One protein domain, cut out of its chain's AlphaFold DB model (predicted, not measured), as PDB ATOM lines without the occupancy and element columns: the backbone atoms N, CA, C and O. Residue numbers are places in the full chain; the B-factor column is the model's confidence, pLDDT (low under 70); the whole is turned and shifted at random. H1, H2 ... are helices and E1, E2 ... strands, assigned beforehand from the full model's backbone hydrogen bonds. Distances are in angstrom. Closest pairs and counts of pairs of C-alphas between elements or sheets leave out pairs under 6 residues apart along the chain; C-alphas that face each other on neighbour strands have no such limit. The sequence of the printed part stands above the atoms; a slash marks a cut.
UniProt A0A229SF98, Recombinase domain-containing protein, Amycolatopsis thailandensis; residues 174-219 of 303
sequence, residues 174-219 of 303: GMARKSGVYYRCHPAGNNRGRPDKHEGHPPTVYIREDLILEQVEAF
ATOM      1  N   GLY A 174      26.317  -8.353 -44.176       85.88
ATOM      2  CA  GLY A 174      25.789  -7.053 -43.761       85.88
ATOM      3  C   GLY A 174      25.238  -7.094 -42.333       85.88
ATOM      4  O   GLY A 174      24.571  -8.054 -41.936       85.88
ATOM      5  N   MET A 175      25.535  -6.060 -41.557       85.62
ATOM      6  CA  MET A 175      25.119  -5.874 -40.174       85.62
ATOM      7  C   MET A 175      24.806  -4.396 -39.941       85.62
ATOM      8  O   MET A 175      25.691  -3.549 -39.997       85.62
ATOM      9  N   ALA A 176      23.554  -4.084 -39.629       84.69
ATOM     10  CA  ALA A 176      23.169  -2.751 -39.182       84.69
ATOM     11  C   ALA A 176      23.438  -2.565 -37.677       84.69
ATOM     12  O   ALA A 176      23.151  -3.453 -36.870       84.69
ATOM     13  N   ARG A 177      23.951  -1.393 -37.300       83.94
ATOM     14  CA  ARG A 177      24.088  -0.895 -35.923       83.94
ATOM     15  C   ARG A 177      23.483   0.512 -35.831       83.94
ATOM     16  O   ARG A 177      23.161   1.114 -36.852       83.94
ATOM     17  N   LYS A 178      23.344   1.056 -34.612       82.56
ATOM     18  CA  LYS A 178      22.910   2.457 -34.411       82.56
ATOM     19  C   LYS A 178      23.846   3.456 -35.108       82.56
ATOM     20  O   LYS A 178      23.377   4.450 -35.634       82.56
ATOM     21  N   SER A 179      25.142   3.145 -35.152       82.75
ATOM     22  CA  SER A 179      26.196   3.958 -35.773       82.75
ATOM     23  C   SER A 179      26.302   3.825 -37.299       82.75
ATOM     24  O   SER A 179      27.186   4.435 -37.885       82.75
ATOM     25  N   GLY A 180      25.461   3.004 -37.943       85.88
ATOM     26  CA  GLY A 180      25.484   2.805 -39.395       85.88
ATOM     27  C   GLY A 180      25.495   1.339 -39.828       85.88
ATOM     28  O   GLY A 180      25.210   0.421 -39.051       85.88
ATOM     29  N   VAL A 181      25.794   1.117 -41.105       89.75
ATOM     30  CA  VAL A 181      25.841  -0.207 -41.736       89.75
ATOM     31  C   VAL A 181      27.284  -0.698 -41.816       89.75
ATOM     32  O   VAL A 181      28.189   0.051 -42.167       89.75
ATOM     33  N   TYR A 182      27.497  -1.972 -41.492       92.56
ATOM     34  CA  TYR A 182      28.803  -2.622 -41.494       92.56
ATOM     35  C   TYR A 182      28.755  -3.922 -42.289       92.56
ATOM     36  O   TYR A 182      27.743  -4.623 -42.297       92.56
ATOM     37  N   TYR A 183      29.885  -4.307 -42.867       91.62
ATOM     38  CA  TYR A 183      30.133  -5.652 -43.365       91.62
ATOM     39  C   TYR A 183      31.059  -6.373 -42.392       91.62
ATOM     40  O   TYR A 183      32.089  -5.835 -41.991       91.62
ATOM     41  N   ARG A 184      30.688  -7.593 -41.989       90.62
ATOM     42  CA  ARG A 184      31.457  -8.406 -41.036       90.62
ATOM     43  C   ARG A 184      31.931  -9.724 -41.634       90.62
ATOM     44  O   ARG A 184      31.153 -10.439 -42.271       90.62
ATOM     45  N   CYS A 185      33.179 -10.087 -41.361       85.88
ATOM     46  CA  CYS A 185      33.716 -11.426 -41.570       85.88
ATOM     47  C   CYS A 185      33.955 -12.078 -40.210       85.88
ATOM     48  O   CYS A 185      34.772 -11.589 -39.438       85.88
ATOM     49  N   HIS A 186      33.252 -13.172 -39.916       82.19
ATOM     50  CA  HIS A 186      33.403 -13.916 -38.665       82.19
ATOM     51  C   HIS A 186      33.610 -15.408 -38.969       82.19
ATOM     52  O   HIS A 186      32.627 -16.120 -39.213       82.19
ATOM     53  N   PRO A 187      34.868 -15.887 -39.050       68.56
ATOM     54  CA  PRO A 187      35.136 -17.266 -39.440       68.56
ATOM     55  C   PRO A 187      34.689 -18.313 -38.419       68.56
ATOM     56  O   PRO A 187      34.101 -19.317 -38.829       68.56
ATOM     57  N   ALA A 188      34.900 -18.052 -37.122       59.75
ATOM     58  CA  ALA A 188      34.762 -19.026 -36.034       59.75
ATOM     59  C   ALA A 188      33.396 -19.742 -35.999       59.75
ATOM     60  O   ALA A 188      33.350 -20.956 -35.830       59.75
ATOM     61  N   GLY A 189      32.292 -19.033 -36.264       52.47
ATOM     62  CA  GLY A 189      30.941 -19.616 -36.275       52.47
ATOM     63  C   GLY A 189      30.509 -20.327 -37.569       52.47
ATOM     64  O   GLY A 189      29.386 -20.814 -37.645       52.47
ATOM     65  N   ASN A 190      31.334 -20.355 -38.624       51.25
ATOM     66  CA  ASN A 190      30.955 -20.922 -39.933       51.25
ATOM     67  C   ASN A 190      32.153 -21.547 -40.666       51.25
ATOM     68  O   ASN A 190      32.293 -21.453 -41.890       51.25
ATOM     69  N   ASN A 191      33.086 -22.126 -39.914       50.50
ATOM     70  CA  ASN A 191      34.181 -22.895 -40.481       50.50
ATOM     71  C   ASN A 191      33.584 -24.147 -41.121       50.50
ATOM     72  O   ASN A 191      33.261 -25.104 -40.429       50.50
ATOM     73  N   ARG A 192      33.426 -24.145 -42.451       48.25
ATOM     74  CA  ARG A 192      33.055 -25.329 -43.251       48.25
ATOM     75  C   ARG A 192      34.169 -26.395 -43.218       48.25
ATOM     76  O   ARG A 192      34.675 -26.782 -44.269       48.25
ATOM     77  N   GLY A 193      34.607 -26.797 -42.025       42.66
ATOM     78  CA  GLY A 193      35.665 -27.774 -41.783       42.66
ATOM     79  C   GLY A 193      37.029 -27.390 -42.363       42.66
ATOM     80  O   GLY A 193      37.735 -28.273 -42.837       42.66
ATOM     81  N   ARG A 194      37.376 -26.095 -42.409       42.75
ATOM     82  CA  ARG A 194      38.659 -25.594 -42.944       42.75
ATOM     83  C   ARG A 194      39.347 -24.638 -41.962       42.75
ATOM     84  O   ARG A 194      39.141 -23.431 -42.084       42.75
ATOM     85  N   PRO A 195      40.062 -25.166 -40.955       47.34
ATOM     86  CA  PRO A 195      40.851 -24.356 -40.024       47.34
ATOM     87  C   PRO A 195      42.137 -23.804 -40.672       47.34
ATOM     88  O   PRO A 195      42.516 -22.676 -40.388       47.34
ATOM     89  N   ASP A 196      42.712 -24.545 -41.627       51.00
ATOM     90  CA  ASP A 196      43.913 -24.231 -42.424       51.00
ATOM     91  C   ASP A 196      43.831 -22.899 -43.184       51.00
ATOM     92  O   ASP A 196      44.812 -22.181 -43.336       51.00
ATOM     93  N   LYS A 197      42.639 -22.528 -43.661       47.75
ATOM     94  CA  LYS A 197      42.432 -21.297 -44.443       47.75
ATOM     95  C   LYS A 197      42.491 -19.997 -43.636       47.75
ATOM     96  O   LYS A 197      42.316 -18.928 -44.223       47.75
ATOM     97  N   HIS A 198      42.606 -20.078 -42.316       58.56
ATOM     98  CA  HIS A 198      42.357 -18.949 -41.420       58.56
ATOM     99  C   HIS A 198      43.439 -18.766 -40.350       58.56
ATOM    100  O   HIS A 198      43.212 -18.024 -39.395       58.56
ATOM    101  N   GLU A 199      44.609 -19.387 -40.520       59.12
ATOM    102  CA  GLU A 199      45.795 -19.053 -39.729       59.12
ATOM    103  C   GLU A 199      46.128 -17.565 -39.930       59.12
ATOM    104  O   GLU A 199      46.299 -17.101 -41.055       59.12
ATOM    105  N   GLY A 200      46.109 -16.786 -38.842       68.94
ATOM    106  CA  GLY A 200      46.361 -15.339 -38.862       68.94
ATOM    107  C   GLY A 200      45.143 -14.430 -39.088       68.94
ATOM    108  O   GLY A 200      45.284 -13.212 -39.011       68.94
ATOM    109  N   HIS A 201      43.932 -14.959 -39.313       75.06
ATOM    110  CA  HIS A 201      42.740 -14.108 -39.443       75.06
ATOM    111  C   HIS A 201      42.182 -13.709 -38.058       75.06
ATOM    112  O   HIS A 201      41.890 -14.593 -37.246       75.06
ATOM    113  N   PRO A 202      41.914 -12.415 -37.786       81.00
ATOM    114  CA  PRO A 202      41.319 -11.974 -36.522       81.00
ATOM    115  C   PRO A 202      39.954 -12.631 -36.232       81.00
ATOM    116  O   PRO A 202      39.228 -12.980 -37.164       81.00
ATOM    117  N   PRO A 203      39.504 -12.751 -34.971       80.25
ATOM    118  CA  PRO A 203      38.224 -13.399 -34.653       80.25
ATOM    119  C   PRO A 203      37.024 -12.823 -35.419       80.25
ATOM    120  O   PRO A 203      36.132 -13.561 -35.850       80.25
ATOM    121  N   THR A 204      37.005 -11.503 -35.617       85.06
ATOM    122  CA  THR A 204      36.040 -10.830 -36.487       85.06
ATOM    123  C   THR A 204      36.673  -9.607 -37.137       85.06
ATOM    124  O   THR A 204      37.327  -8.822 -36.462       85.06
ATOM    125  N   VAL A 205      36.428  -9.418 -38.433       89.50
ATOM    126  CA  VAL A 205      36.778  -8.196 -39.170       89.50
ATOM    127  C   VAL A 205      35.494  -7.441 -39.485       89.50
ATOM    128  O   VAL A 205      34.526  -8.043 -39.957       89.50
ATOM    129  N   TYR A 206      35.489  -6.134 -39.238       91.31
ATOM    130  CA  TYR A 206      34.386  -5.235 -39.564       91.31
ATOM    131  C   TYR A 206      34.884  -4.117 -40.468       91.31
ATOM    132  O   TYR A 206      35.967  -3.585 -40.257       91.31
ATOM    133  N   ILE A 207      34.057  -3.724 -41.426       91.81
ATOM    134  CA  ILE A 207      34.265  -2.530 -42.240       91.81
ATOM    135  C   ILE A 207      32.938  -1.782 -42.343       91.81
ATOM    136  O   ILE A 207      31.883  -2.416 -42.438       91.81
ATOM    137  N   ARG A 208      32.963  -0.452 -42.251       92.56
ATOM    138  CA  ARG A 208      31.751   0.361 -42.414       92.56
ATOM    139  C   ARG A 208      31.393   0.487 -43.894       92.56
ATOM    140  O   ARG A 208      32.277   0.505 -44.742       92.56
ATOM    141  N   GLU A 209      30.101   0.548 -44.200       92.06
ATOM    142  CA  GLU A 209      29.607   0.696 -45.572       92.06
ATOM    143  C   GLU A 209      29.963   2.057 -46.175       92.06
ATOM    144  O   GLU A 209      30.352   2.101 -47.335       92.06
ATOM    145  N   ASP A 210      29.900   3.133 -45.392       90.75
ATOM    146  CA  ASP A 210      30.224   4.489 -45.850       90.75
ATOM    147  C   ASP A 210      31.678   4.631 -46.304       90.75
ATOM    148  O   ASP A 210      31.910   5.122 -47.398       90.75
ATOM    149  N   LEU A 211      32.638   4.095 -45.547       92.50
ATOM    150  CA  LEU A 211      34.052   4.093 -45.941       92.50
ATOM    151  C   LEU A 211      34.301   3.306 -47.234       92.50
ATOM    152  O   LEU A 211      35.197   3.643 -48.000       92.50
ATOM    153  N   ILE A 212      33.528   2.243 -47.488       91.19
ATOM    154  CA  ILE A 212      33.634   1.527 -48.766       91.19
ATOM    155  C   ILE A 212      33.044   2.378 -49.886       91.19
ATOM    156  O   ILE A 212      33.643   2.467 -50.953       91.19
ATOM    157  N   LEU A 213      31.873   2.976 -49.663       90.88
ATOM    158  CA  LEU A 213      31.205   3.797 -50.668       90.88
ATOM    159  C   LEU A 213      32.030   5.031 -51.033       90.88
ATOM    160  O   LEU A 213      32.157   5.298 -52.217       90.88
ATOM    161  N   GLU A 214      32.654   5.697 -50.063       91.75
ATOM    162  CA  GLU A 214      33.547   6.840 -50.283       91.75
ATOM    163  C   GLU A 214      34.713   6.474 -51.211       91.75
ATOM    164  O   GLU A 214      34.979   7.166 -52.190       91.75
ATOM    165  N   GLN A 215      35.363   5.334 -50.968       90.12
ATOM    166  CA  GLN A 215      36.472   4.877 -51.812       90.12
ATOM    167  C   GLN A 215      36.009   4.418 -53.195       90.12
ATOM    168  O   GLN A 215      36.691   4.631 -54.195       90.12
ATOM    169  N   VAL A 216      34.839   3.783 -53.267       88.88
ATOM    170  CA  VAL A 216      34.232   3.385 -54.538       88.88
ATOM    171  C   VAL A 216      33.866   4.623 -55.358       88.88
ATOM    172  O   VAL A 216      34.150   4.661 -56.551       88.88
ATOM    173  N   GLU A 217      33.287   5.642 -54.734       88.69
ATOM    174  CA  GLU A 217      32.935   6.910 -55.367       88.69
ATOM    175  C   GLU A 217      34.177   7.670 -55.838       88.69
ATOM    176  O   GLU A 217      34.231   8.070 -57.000       88.69
ATOM    177  N   ALA A 218      35.210   7.781 -54.998       86.94
ATOM    178  CA  ALA A 218      36.494   8.364 -55.383       86.94
ATOM    179  C   ALA A 218      37.099   7.639 -56.594       86.94
ATOM    180  O   ALA A 218      37.480   8.278 -57.574       86.94
ATOM    181  N   PHE A 219      37.090   6.302 -56.580       85.69
ATOM    182  CA  PHE A 219      37.544   5.495 -57.711       85.69
ATOM    183  C   PHE A 219      36.741   5.783 -58.985       85.69
ATOM    184  O   PHE A 219      37.328   5.977 -60.047       85.69
TER     185      PHE A 219
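AT A GLANCE: This is residues 174 to 219 of the 303 residues of the protein "Recombinase domain-containing protein" of Amycolatopsis thailandensis (UniProt A0A229SF98). A small, strongly twisted sheet of three strands is drawn out at both ends: a wide loop, residues 186 to 204, joins E2 to E3 at one end, and at the other H1 follows E3, with residues 213 to 219 sticking out. The printed part has 46 residues with three named strands and one named helix, in the order E1 E2 E3 H1. The sheet's order is E1 - E2 - E3, antiparallel, and the class is mixed, helices and strands. The whole is loose, with a radius of gyration of the C-alphas of 13.5 A and spans of 37 by 27 by 15 A.

HOW THE PARTS SIT: E1, residues 174 to 177, and E2, residues 180 to 185, form a hairpin, antiparallel at 136 degrees; N 175 and O 182 are within hydrogen-bond range at 2.7 A. E2 and E3, residues 205 to 208, form a second hairpin, at 154 degrees, with N 183 and O 207 at 2.8 A. The three make a meander, each strand the antiparallel neighbour of the one before, with edge strands E1 and E3. The sheet is only just strongly twisted, its C-alphas up to 4.1 A off the best plane. H1, residues 209 to 219, is on the sheet at a height of 7.0 A, over none of the strands. The closest C-alphas of E2 and H1 are those of Tyr 182 and Glu 209, 5.3 A apart. In H1 every O i to N i+4 pair is within hydrogen-bond range.

IN THESE COORDINATES: E1 begins at C-alpha 174 (25.789, -7.053, -43.761). E2 measures 16.6 A from first to last C-alpha, and E1 and E3 measure 10.1 A and 10.4 A. H1 measures 15.3 A and ends at C-alpha 219 (37.544, 5.495, -57.711).

THE WHOLE: The C-alphas farthest apart are those of Gly 193 and Ala 218, 38.6 A. The printed part has no cut. The link E2 to E3 is long, 19 residues. Mean pLDDT of the printed part is 77.1, and residues 187 to 200 are under 70.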